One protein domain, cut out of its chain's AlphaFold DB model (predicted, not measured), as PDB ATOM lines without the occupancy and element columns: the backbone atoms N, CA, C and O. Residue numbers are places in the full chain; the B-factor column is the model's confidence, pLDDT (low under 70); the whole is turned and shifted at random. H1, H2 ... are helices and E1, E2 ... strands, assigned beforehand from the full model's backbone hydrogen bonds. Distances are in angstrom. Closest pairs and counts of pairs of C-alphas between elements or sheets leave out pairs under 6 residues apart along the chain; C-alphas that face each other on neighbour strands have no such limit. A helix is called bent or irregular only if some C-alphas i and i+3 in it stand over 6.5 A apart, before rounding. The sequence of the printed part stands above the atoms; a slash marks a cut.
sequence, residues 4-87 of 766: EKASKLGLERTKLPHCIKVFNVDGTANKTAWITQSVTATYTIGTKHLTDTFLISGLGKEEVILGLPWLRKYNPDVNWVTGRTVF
ATOM      1  N   GLU A   4      45.078  37.277 -20.150       83.81
ATOM      2  CA  GLU A   4      44.200  38.417 -20.416       83.81
ATOM      3  C   GLU A   4      43.185  38.581 -19.282       83.81
ATOM      4  O   GLU A   4      42.997  39.690 -18.782       83.81
ATOM      5  N   LYS A   5      42.583  37.476 -18.816       83.94
ATOM      6  CA  LYS A   5      41.642  37.489 -17.688       83.94
ATOM      7  C   LYS A   5      42.319  37.928 -16.393       83.94
ATOM      8  O   LYS A   5      41.763  38.761 -15.683       83.94
ATOM      9  N   ALA A   6      43.523  37.425 -16.116       82.19
ATOM     10  CA  ALA A   6      44.290  37.813 -14.933       82.19
ATOM     11  C   ALA A   6      44.626  39.316 -14.930       82.19
ATOM     12  O   ALA A   6      44.426  39.982 -13.915       82.19
ATOM     13  N   SER A   7      45.049  39.871 -16.075       83.06
ATOM     14  CA  SER A   7      45.260  41.320 -16.219       83.06
ATOM     15  C   SER A   7      43.962  42.123 -16.090       83.06
ATOM     16  O   SER A   7      43.942  43.138 -15.402       83.06
ATOM     17  N   LYS A   8      42.861  41.669 -16.706       85.50
ATOM     18  CA  LYS A   8      41.550  42.346 -16.666       85.50
ATOM     19  C   LYS A   8      40.936  42.390 -15.262       85.50
ATOM     20  O   LYS A   8      40.156  43.291 -14.977       85.50
ATOM     21  N   LEU A   9      41.280  41.434 -14.400       82.06
ATOM     22  CA  LEU A   9      40.874  41.400 -12.991       82.06
ATOM     23  C   LEU A   9      41.852  42.139 -12.053       82.06
ATOM     24  O   LEU A   9      41.598  42.188 -10.855       82.06
ATOM     25  N   GLY A  10      42.954  42.702 -12.568       80.69
ATOM     26  CA  GLY A  10      43.932  43.462 -11.775       80.69
ATOM     27  C   GLY A  10      44.691  42.638 -10.728       80.69
ATOM     28  O   GLY A  10      45.201  43.199  -9.764       80.69
ATOM     29  N   LEU A  11      44.735  41.311 -10.881       84.38
ATOM     30  CA  LEU A  11      45.227  40.400  -9.849       84.38
ATOM     31  C   LEU A  11      46.760  40.277  -9.864       84.38
ATOM     32  O   LEU A  11      47.379  40.130 -10.923       84.38
ATOM     33  N   GLU A  12      47.366  40.280  -8.677       81.81
ATOM     34  CA  GLU A  12      48.817  40.185  -8.507       81.81
ATOM     35  C   GLU A  12      49.361  38.813  -8.941       81.81
ATOM     36  O   GLU A  12      48.827  37.760  -8.583       81.81
ATOM     37  N   ARG A  13      50.441  38.826  -9.732       84.31
ATOM     38  CA  ARG A  13      51.028  37.619 -10.327       84.31
ATOM     39  C   ARG A  13      52.269  37.166  -9.569       84.31
ATOM     40  O   ARG A  13      53.330  37.781  -9.681       84.31
ATOM     41  N   THR A  14      52.177  36.037  -8.881       84.88
ATOM     42  CA  THR A  14      53.331  35.390  -8.250       84.88
ATOM     43  C   THR A  14      54.140  34.628  -9.305       84.88
ATOM     44  O   THR A  14      53.582  33.905 -10.131       84.88
ATOM     45  N   LYS A  15      55.471  34.764  -9.296       80.56
ATOM     46  CA  LYS A  15      56.353  33.937 -10.137       80.56
ATOM     47  C   LYS A  15      56.491  32.543  -9.516       80.56
ATOM     48  O   LYS A  15      56.742  32.428  -8.320       80.56
ATOM     49  N   LEU A  16      56.348  31.493 -10.321       76.81
ATOM     50  CA  LEU A  16      56.523  30.115  -9.859       76.81
ATOM     51  C   LEU A  16      58.013  29.788  -9.631       76.81
ATOM     52  O   LEU A  16      58.857  30.275 -10.390       76.81
ATOM     53  N   PRO A  17      58.353  28.933  -8.644       68.69
ATOM     54  CA  PRO A  17      59.733  28.497  -8.416       68.69
ATOM     55  C   PRO A  17      60.261  27.594  -9.543       68.69
ATOM     56  O   PRO A  17      61.467  27.550  -9.785       68.69
ATOM     57  N   HIS A  18      59.369  26.894 -10.251       67.62
ATOM     58  CA  HIS A  18      59.693  25.987 -11.351       67.62
ATOM     59  C   HIS A  18      58.769  26.251 -12.547       67.62
ATOM     60  O   HIS A  18      57.578  26.514 -12.376       67.62
ATOM     61  N   CYS A  19      59.319  26.183 -13.761       72.25
ATOM     62  CA  CYS A  19      58.566  26.365 -15.001       72.25
ATOM     63  C   CYS A  19      57.853  25.058 -15.376       72.25
ATOM     64  O   CYS A  19      58.512  24.044 -15.595       72.25
ATOM     65  N   ILE A  20      56.526  25.080 -15.496       75.19
ATOM     66  CA  ILE A  20      55.728  23.891 -15.831       75.19
ATOM     67  C   ILE A  20      55.504  23.870 -17.346       75.19
ATOM     68  O   ILE A  20      54.917  24.804 -17.892       75.19
ATOM     69  N   LYS A  21      55.978  22.829 -18.039       74.50
ATOM     70  CA  LYS A  21      55.764  22.663 -19.487       74.50
ATOM     71  C   LYS A  21      54.330  22.206 -19.758       74.50
ATOM     72  O   LYS A  21      53.840  21.334 -19.047       74.50
ATOM     73  N   VAL A  22      53.669  22.762 -20.775       66.75
ATOM     74  CA  VAL A  22      52.257  22.452 -21.072       66.75
ATOM     75  C   VAL A  22      52.036  22.078 -22.533       66.75
ATOM     76  O   VAL A  22      52.499  22.752 -23.455       66.75
ATOM     77  N   PHE A  23      51.266  21.010 -22.712       65.56
ATOM     78  CA  PHE A  23      50.733  20.529 -23.980       65.56
ATOM     79  C   PHE A  23      49.204  20.611 -23.942       65.56
ATOM     80  O   PHE A  23      48.600  20.661 -22.868       65.56
ATOM     81  N   ASN A  24      48.581  20.644 -25.112       60.72
ATOM     82  CA  ASN A  24      47.137  20.519 -25.261       60.72
ATOM     83  C   ASN A  24      46.724  19.032 -25.180       60.72
ATOM     84  O   ASN A  24      47.566  18.139 -25.265       60.72
ATOM     85  N   VAL A  25      45.423  18.758 -25.028       49.19
ATOM     86  CA  VAL A  25      44.885  17.386 -24.864       49.19
ATOM     87  C   VAL A  25      45.093  16.514 -26.116       49.19
ATOM     88  O   VAL A  25      45.200  15.299 -26.011       49.19
ATOM     89  N   ASP A  26      45.229  17.132 -27.289       50.06
ATOM     90  CA  ASP A  26      45.583  16.492 -28.566       50.06
ATOM     91  C   ASP A  26      47.104  16.256 -28.742       50.06
ATOM     92  O   ASP A  26      47.561  15.876 -29.820       50.06
ATOM     93  N   GLY A  27      47.908  16.519 -27.707       52.50
ATOM     94  CA  GLY A  27      49.370  16.425 -27.735       52.50
ATOM     95  C   GLY A  27      50.079  17.603 -28.415       52.50
ATOM     96  O   GLY A  27      51.312  17.653 -28.410       52.50
ATOM     97  N   THR A  28      49.354  18.578 -28.975       62.03
ATOM     98  CA  THR A  28      49.973  19.744 -29.624       62.03
ATOM     99  C   THR A  28      50.606  20.697 -28.604       62.03
ATOM    100  O   THR A  28      50.226  20.757 -27.431       62.03
ATOM    101  N   ALA A  29      51.608  21.466 -29.035       57.69
ATOM    102  CA  ALA A  29      52.253  22.453 -28.174       57.69
ATOM    103  C   ALA A  29      51.284  23.602 -27.837       57.69
ATOM    104  O   ALA A  29      50.728  24.243 -28.732       57.69
ATOM    105  N   ASN A  30      51.105  23.902 -26.547       63.59
ATOM    106  CA  ASN A  30      50.305  25.053 -26.138       63.59
ATOM    107  C   ASN A  30      51.001  26.371 -26.541       63.59
ATOM    108  O   ASN A  30      52.229  26.467 -26.503       63.59
ATOM    109  N   LYS A  31      50.220  27.412 -26.885       61.50
ATOM    110  CA  LYS A  31      50.743  28.744 -27.255       61.50
ATOM    111  C   LYS A  31      51.690  29.325 -26.198       61.50
ATOM    112  O   LYS A  31      52.665  29.981 -26.549       61.50
ATOM    113  N   THR A  32      51.435  29.060 -24.917       60.69
ATOM    114  CA  THR A  32      52.421  29.218 -23.844       60.69
ATOM    115  C   THR A  32      53.024  27.856 -23.524       60.69
ATOM    116  O   THR A  32      52.488  27.116 -22.703       60.69
ATOM    117  N   ALA A  33      54.161  27.534 -24.147       58.56
ATOM    118  CA  ALA A  33      54.857  26.260 -23.933       58.56
ATOM    119  C   ALA A  33      55.290  26.026 -22.468       58.56
ATOM    120  O   ALA A  33      55.525  24.884 -22.071       58.56
ATOM    121  N   TRP A  34      55.386  27.098 -21.670       74.56
ATOM    122  CA  TRP A  34      55.746  27.072 -20.253       74.56
ATOM    123  C   TRP A  34      54.858  28.014 -19.433       74.56
ATOM    124  O   TRP A  34      54.760  29.204 -19.736       74.56
ATOM    125  N   ILE A  35      54.284  27.501 -18.347       80.56
ATOM    126  CA  ILE A  35      53.697  28.290 -17.261       80.56
ATOM    127  C   ILE A  35      54.828  28.708 -16.316       80.56
ATOM    128  O   ILE A  35      55.578  27.870 -15.812       80.56
ATOM    129  N   THR A  36      54.924  30.008 -16.043       81.31
ATOM    130  CA  THR A  36      55.943  30.605 -15.155       81.31
ATOM    131  C   THR A  36      55.348  31.497 -14.060       81.31
ATOM    132  O   THR A  36      56.076  32.015 -13.212       81.31
ATOM    133  N   GLN A  37      54.024  31.683 -14.066       82.88
ATOM    134  CA  GLN A  37      53.288  32.574 -13.171       82.88
ATOM    135  C   GLN A  37      51.999  31.915 -12.668       82.88
ATOM    136  O   GLN A  37      51.348  31.148 -13.385       82.88
ATOM    137  N   SER A  38      51.607  32.273 -11.453       87.94
ATOM    138  CA  SER A  38      50.311  31.972 -10.853       87.94
ATOM    139  C   SER A  38      49.656  33.245 -10.309       87.94
ATOM    140  O   SER A  38      50.274  34.308 -10.238       87.94
ATOM    141  N   VAL A  39      48.372  33.147  -9.979       86.19
ATOM    142  CA  VAL A  39      47.539  34.249  -9.498       86.19
ATOM    143  C   VAL A  39      46.542  33.712  -8.477       86.19
ATOM    144  O   VAL A  39      45.900  32.695  -8.733       86.19
ATOM    145  N   THR A  40      46.388  34.361  -7.326       85.88
ATOM    146  CA  THR A  40      45.355  33.976  -6.349       85.88
ATOM    147  C   THR A  40      44.111  34.828  -6.560       85.88
ATOM    148  O   THR A  40      44.202  36.051  -6.639       85.88
ATOM    149  N   ALA A  41      42.949  34.186  -6.674       84.00
ATOM    150  CA  ALA A  41      41.678  34.850  -6.934       84.00
ATOM    151  C   ALA A  41      40.592  34.362  -5.968       84.00
ATOM    152  O   ALA A  41      40.484  33.165  -5.693       84.00
ATOM    153  N   THR A  42      39.753  35.295  -5.514       83.75
ATOM    154  CA  THR A  42      38.504  35.007  -4.796       83.75
ATOM    155  C   THR A  42      37.329  35.194  -5.748       83.75
ATOM    156  O   THR A  42      37.265  36.179  -6.482       83.75
ATOM    157  N   TYR A  43      36.414  34.232  -5.769       83.81
ATOM    158  CA  TYR A  43      35.311  34.136  -6.726       83.81
ATOM    159  C   TYR A  43      34.143  33.357  -6.102       83.81
ATOM    160  O   TYR A  43      34.252  32.840  -4.992       83.81
ATOM    161  N   THR A  44      32.996  33.305  -6.782       80.44
ATOM    162  CA  THR A  44      31.769  32.693  -6.242       80.44
ATOM    163  C   THR A  44      31.211  31.684  -7.234       80.44
ATOM    164  O   THR A  44      31.099  31.999  -8.417       80.44
ATOM    165  N   ILE A  45      30.854  30.487  -6.762       76.19
ATOM    166  CA  ILE A  45      30.187  29.448  -7.558       76.19
ATOM    167  C   ILE A  45      28.980  28.939  -6.776       76.19
ATOM    168  O   ILE A  45      29.094  28.564  -5.606       76.19
ATOM    169  N   GLY A  46      27.809  28.963  -7.417       73.94
ATOM    170  CA  GLY A  46      26.535  28.745  -6.736       73.94
ATOM    171  C   GLY A  46      26.395  29.703  -5.550       73.94
ATOM    172  O   GLY A  46      26.418  30.918  -5.720       73.94
ATOM    173  N   THR A  47      26.302  29.141  -4.346       68.06
ATOM    174  CA  THR A  47      26.186  29.877  -3.076       68.06
ATOM    175  C   THR A  47      27.483  29.936  -2.256       68.06
ATOM    176  O   THR A  47      27.457  30.448  -1.138       68.06
ATOM    177  N   LYS A  48      28.621  29.425  -2.756       68.25
ATOM    178  CA  LYS A  48      29.905  29.457  -2.029       68.25
ATOM    179  C   LYS A  48      30.886  30.464  -2.619       68.25
ATOM    180  O   LYS A  48      31.202  30.420  -3.807       68.25
ATOM    181  N   HIS A  49      31.433  31.309  -1.746       80.06
ATOM    182  CA  HIS A  49      32.646  32.082  -2.003       80.06
ATOM    183  C   HIS A  49      33.873  31.186  -1.794       80.06
ATOM    184  O   HIS A  49      33.958  30.466  -0.795       80.06
ATOM    185  N   LEU A  50      34.802  31.208  -2.745       81.44
ATOM    186  CA  LEU A  50      35.965  30.326  -2.836       81.44
ATOM    187  C   LEU A  50      37.217  31.157  -3.140       81.44
ATOM    188  O   LEU A  50      37.131  32.180  -3.822       81.44
ATOM    189  N   THR A  51      38.376  30.700  -2.667       83.88
ATOM    190  CA  THR A  51      39.675  31.339  -2.923       83.88
ATOM    191  C   THR A  51      40.692  30.273  -3.312       83.88
ATOM    192  O   THR A  51      40.945  29.327  -2.556       83.88
ATOM    193  N   ASP A  52      41.276  30.434  -4.498       82.69
ATOM    194  CA  ASP A  52      42.199  29.477  -5.109       82.69
ATOM    195  C   ASP A  52      43.326  30.178  -5.867       82.69
ATOM    196  O   ASP A  52      43.174  31.296  -6.368       82.69
ATOM    197  N   THR A  53      44.458  29.484  -5.981       85.88
ATOM    198  CA  THR A  53      45.600  29.914  -6.788       85.88
ATOM    199  C   THR A  53      45.544  29.237  -8.155       85.88
ATOM    200  O   THR A  53      45.676  28.021  -8.276       85.88
ATOM    201  N   PHE A  54      45.355  30.038  -9.197       83.88
ATOM    202  CA  PHE A  54      45.296  29.609 -10.587       83.88
ATOM    203  C   PHE A  54      46.655  29.750 -11.269       83.88
ATOM    204  O   PHE A  54      47.348  30.752 -11.113       83.88
ATOM    205  N   LEU A  55      47.006  28.777 -12.106       86.88
ATOM    206  CA  LEU A  55      48.149  28.888 -13.012       86.88
ATOM    207  C   LEU A  55      47.790  29.759 -14.233       86.88
ATOM    208  O   LEU A  55      46.655  29.699 -14.727       86.88
ATOM    209  N   ILE A  56      48.741  30.560 -14.723       83.19
ATOM    210  CA  ILE A  56      48.581  31.419 -15.910       83.19
ATOM    211  C   ILE A  56      49.019  30.663 -17.169       83.19
ATOM    212  O   ILE A  56      50.192  30.326 -17.302       83.19
ATOM    213  N   SER A  57      48.092  30.413 -18.097       81.12
ATOM    214  CA  SER A  57      48.349  29.642 -19.326       81.12
ATOM    215  C   SER A  57      47.438  30.075 -20.476       81.12
ATOM    216  O   SER A  57      46.336  30.571 -20.239       81.12
ATOM    217  N   GLY A  58      47.866  29.872 -21.721       75.94
ATOM    218  CA  GLY A  58      47.092  30.132 -22.934       75.94
ATOM    219  C   GLY A  58      45.957  29.126 -23.133       75.94
ATOM    220  O   GLY A  58      46.094  28.173 -23.898       75.94
ATOM    221  N   LEU A  59      44.816  29.354 -22.478       68.75
ATOM    222  CA  LEU A  59      43.642  28.461 -22.464       68.75
ATOM    223  C   LEU A  59      42.736  28.552 -23.720       68.75
ATOM    224  O   LEU A  59      41.569  28.163 -23.693       68.75
ATOM    225  N   GLY A  60      43.253  29.058 -24.842       71.12
ATOM    226  CA  GLY A  60      42.517  29.126 -26.109       71.12
ATOM    227  C   GLY A  60      41.373  30.146 -26.088       71.12
ATOM    228  O   GLY A  60      41.628  31.341 -26.207       71.12
ATOM    229  N   LYS A  61      40.126  29.663 -26.002       72.12
ATOM    230  CA  LYS A  61      38.912  30.496 -25.874       72.12
ATOM    231  C   LYS A  61      38.471  30.696 -24.418       72.12
ATOM    232  O   LYS A  61      37.730  31.634 -24.145       72.12
ATOM    233  N   GLU A  62      38.923  29.841 -23.500       76.69
ATOM    234  CA  GLU A  62      38.415  29.799 -22.128       76.69
ATOM    235  C   GLU A  62      39.150  30.785 -21.212       76.69
ATOM    236  O   GLU A  62      40.379  30.834 -21.172       76.69
ATOM    237  N   GLU A  63      38.417  31.560 -20.410       80.38
ATOM    238  CA  GLU A  63      39.035  32.504 -19.468       80.38
ATOM    239  C   GLU A  63      39.617  31.791 -18.227       80.38
ATOM    240  O   GLU A  63      40.682  32.156 -17.712       80.38
ATOM    241  N   VAL A  64      38.925  30.761 -17.724       81.94
ATOM    242  CA  VAL A  64      39.296  29.982 -16.530       81.94
ATOM    243  C   VAL A  64      38.843  28.533 -16.701       81.94
ATOM    244  O   VAL A  64      37.677  28.285 -16.975       81.94
ATOM    245  N   ILE A  65      39.747  27.580 -16.462       80.00
ATOM    246  CA  ILE A  65      39.417  26.156 -16.326       80.00
ATOM    247  C   ILE A  65      39.582  25.766 -14.854       80.00
ATOM    248  O   ILE A  65      40.627  26.036 -14.253       80.00
ATOM    249  N   LEU A  66      38.552  25.135 -14.286       79.81
ATOM    250  CA  LEU A  66      38.565  24.551 -12.945       79.81
ATOM    251  C   LEU A  66      38.939  23.072 -13.069       79.81
ATOM    252  O   LEU A  66      38.098  22.231 -13.371       79.81
ATOM    253  N   GLY A  67      40.226  22.766 -12.907       74.06
ATOM    254  CA  GLY A  67      40.729  21.401 -13.046       74.06
ATOM    255  C   GLY A  67      40.335  20.477 -11.887       74.06
ATOM    256  O   GLY A  67      39.881  20.916 -10.830       74.06
ATOM    257  N   LEU A  68      40.621  19.186 -12.062       64.94
ATOM    258  CA  LEU A  68      40.427  18.120 -11.074       64.94
ATOM    259  C   LEU A  68      40.869  18.456  -9.623       64.94
ATOM    260  O   LEU A  68      40.130  18.100  -8.701       64.94
ATOM    261  N   PRO A  69      41.981  19.181  -9.356       68.69
ATOM    262  CA  PRO A  69      42.340  19.578  -7.988       68.69
ATOM    263  C   PRO A  69      41.277  20.437  -7.286       68.69
ATOM    264  O   PRO A  69      41.093  20.319  -6.076       68.69
ATOM    265  N   TRP A  70      40.540  21.269  -8.032       80.94
ATOM    266  CA  TRP A  70      39.448  22.080  -7.489       80.94
ATOM    267  C   TRP A  70      38.228  21.222  -7.136       80.94
ATOM    268  O   TRP A  70      37.698  21.340  -6.027       80.94
ATOM    269  N   LEU A  71      37.840  20.312  -8.042       75.62
ATOM    270  CA  LEU A  71      36.763  19.346  -7.803       75.62
ATOM    271  C   LEU A  71      37.038  18.550  -6.523       75.62
ATOM    272  O   LEU A  71      36.184  18.482  -5.649       75.62
ATOM    273  N   ARG A  72      38.268  18.059  -6.338       69.19
ATOM    274  CA  ARG A  72      38.690  17.331  -5.129       69.19
ATOM    275  C   ARG A  72      38.688  18.184  -3.858       69.19
ATOM    276  O   ARG A  72      38.222  17.730  -2.817       69.19
ATOM    277  N   LYS A  73      39.186  19.424  -3.923       72.25
ATOM    278  CA  LYS A  73      39.276  20.336  -2.763       72.25
ATOM    279  C   LYS A  73      37.901  20.668  -2.167       72.25
ATOM    280  O   LYS A  73      37.769  20.798  -0.943       72.25
ATOM    281  N   TYR A  74      36.882  20.806  -3.016       76.19
ATOM    282  CA  TYR A  74      35.548  21.256  -2.603       76.19
ATOM    283  C   TYR A  74      34.446  20.191  -2.676       76.19
ATOM    284  O   TYR A  74      33.417  20.382  -2.025       76.19
ATOM    285  N   ASN A  75      34.684  19.095  -3.397       75.12
ATOM    286  CA  ASN A  75      33.775  17.978  -3.670       75.12
ATOM    287  C   ASN A  75      32.322  18.412  -3.967       75.12
ATOM    288  O   ASN A  75      31.415  18.060  -3.206       75.12
ATOM    289  N   PRO A  76      32.095  19.237  -5.011       80.94
ATOM    290  CA  PRO A  76      30.750  19.526  -5.484       80.94
ATOM    291  C   PRO A  76      30.126  18.282  -6.118       80.94
ATOM    292  O   PRO A  76      30.798  17.530  -6.821       80.94
ATOM    293  N   ASP A  77      28.820  18.135  -5.943       78.81
ATOM    294  CA  ASP A  77      27.997  17.363  -6.864       78.81
ATOM    295  C   ASP A  77      27.853  18.168  -8.170       78.81
ATOM    296  O   ASP A  77      27.638  19.389  -8.141       78.81
ATOM    297  N   VAL A  78      28.038  17.508  -9.313       80.94
ATOM    298  CA  VAL A  78      28.099  18.124 -10.646       80.94
ATOM    299  C   VAL A  78      27.130  17.395 -11.565       80.94
ATOM    300  O   VAL A  78      27.395  16.292 -12.037       80.94
ATOM    301  N   ASN A  79      26.006  18.037 -11.872       77.94
ATOM    302  CA  ASN A  79      25.039  17.485 -12.806       77.94
ATOM    303  C   ASN A  79      25.494  17.770 -14.246       77.94
ATOM    304  O   ASN A  79      25.180  18.817 -14.817       77.94
ATOM    305  N   TRP A  80      26.239  16.832 -14.832       75.06
ATOM    306  CA  TRP A  80      26.855  16.961 -16.162       75.06
ATOM    307  C   TRP A  80      25.866  17.229 -17.308       75.06
ATOM    308  O   TRP A  80      26.251  17.827 -18.306       75.06
ATOM    309  N   VAL A  81      24.590  16.853 -17.158       68.69
ATOM    310  CA  VAL A  81      23.533  17.098 -18.161       68.69
ATOM    311  C   VAL A  81      23.039  18.553 -18.142       68.69
ATOM    312  O   VAL A  81      22.663  19.090 -19.179       68.69
ATOM    313  N   THR A  82      23.045  19.215 -16.979       76.75
ATOM    314  CA  THR A  82      22.531  20.593 -16.811       76.75
ATOM    315  C   THR A  82      23.611  21.638 -16.520       76.75
ATOM    316  O   THR A  82      23.300  22.824 -16.412       76.75
ATOM    317  N   GLY A  83      24.870  21.220 -16.345       71.56
ATOM    318  CA  GLY A  83      26.002  22.089 -16.000       71.56
ATOM    319  C   GLY A  83      25.938  22.700 -14.593       71.56
ATOM    320  O   GLY A  83      26.727  23.588 -14.270       71.56
ATOM    321  N   ARG A  84      24.994  22.269 -13.744       76.06
ATOM    322  CA  ARG A  84      24.797  22.822 -12.395       76.06
ATOM    323  C   ARG A  84      25.696  22.136 -11.371       76.06
ATOM    324  O   ARG A  84      25.866  20.920 -11.399       76.06
ATOM    325  N   THR A  85      26.221  22.927 -10.436       76.19
ATOM    326  CA  THR A  85      27.062  22.458  -9.325       76.19
ATOM    327  C   THR A  85      26.404  22.759  -7.980       76.19
ATOM    328  O   THR A  85      25.843  23.839  -7.776       76.19
ATOM    329  N   VAL A  86      26.455  21.798  -7.058       78.44
ATOM    330  CA  VAL A  86      25.864  21.882  -5.714       78.44
ATOM    331  C   VAL A  86      26.908  21.435  -4.696       78.44
ATOM    332  O   VAL A  86      27.612  20.457  -4.911       78.44
ATOM    333  N   PHE A  87      27.035  22.140  -3.571       75.88
ATOM    334  CA  PHE A  87      28.030  21.798  -2.553       75.88
ATOM    335  C   PHE A  87      27.367  21.259  -1.277       75.88
ATOM    336  O   PHE A  87      26.712  22.044  -0.585       75.88
TER     337      PHE A  87
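What this domain is: This is residues 4 to 87 of the 766 residues of the protein "Reverse transcriptase" of Moniliophthora roreri (UniProt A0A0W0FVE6). A long, twisted sheet of three strands, E1, E2 and E3, is folded like a bent arm, E1 and E2 each turning sharply partway along. After E3 the backbone folds back beneath the sheet through residues 56 to 67 and H2, and the printed part ends just after a small hairpin, E4 and E5, near the tip of the hairpin E2 and E3. The printed part has 84 residues, with two named helices and five named strands in the order H1 E1 E2 E3 H2 E4 E5, a mixed class of helices and strands. The sheets, in the orders E1 - E2 - E3 and E4 - E5, are antiparallel. The whole is only just compact, close to loose, with a radius of gyration of the C-alphas of 14.2 A and spans of 34 by 31 by 22 A.

How they stand to each other: Begin at H1, residues 4 to 8, which only grazes the larger sheet with its residues 6 to 7. That sheet is a meander, each strand the antiparallel neighbour of the one before: E1, residues 13 to 23, E2, residues 29 to 45, and E3, residues 48 to 55. The closest C-alphas of H1 and E2 are those of Ala 6 and Val 39, 7.3 A apart. Look for the hairpin E1 and E2 at N 14 and O 38, 2.9 A apart and within hydrogen-bond range; the strand directions differ by 127 degrees. In the hairpin E2 and E3, at 162 degrees, N 39 and O 54 are 2.8 A apart, also within range. E1 and E3 are the edge strands. Go on to H2, residues 68 to 74: it and E3 are near each other. The hairpin of E4, residues 77 to 79, and E5, residues 84 to 86, has N 77 and O 86 within range at 2.8 A. E4 is apart from E1, E2 and E3, while the closest C-alphas of E2 and E5, those of Ile 45 and Thr 85, are 7.9 A apart. In H1 and H2 every O i to N i+4 pair is within hydrogen-bond range.

Where its parts are: Find C-alpha 4 at (44.200, 38.417, -20.416), where H1 begins. E1 measures 21.9 A and bends by 96 degrees at residue 17. E2, 31.0 A long, bends by 93 degrees at residue 34 and ends with C-alpha 45 at (30.187, 29.448, -7.558). E3 measures 21.3 A and H2 10.3 A. E5 ends with C-alpha 86 at (25.864, 21.882, -5.714).

The domain as a whole: The two C-alphas farthest apart are those of Pro 17 and Val 81, at 39.2 A. The printed part has no cut. The link from E3 to H2, 12 residues, is long; the other links are tight. The mean pLDDT of the printed part is 75.6, and 21 residues are under 70, among them residues 22 to 33.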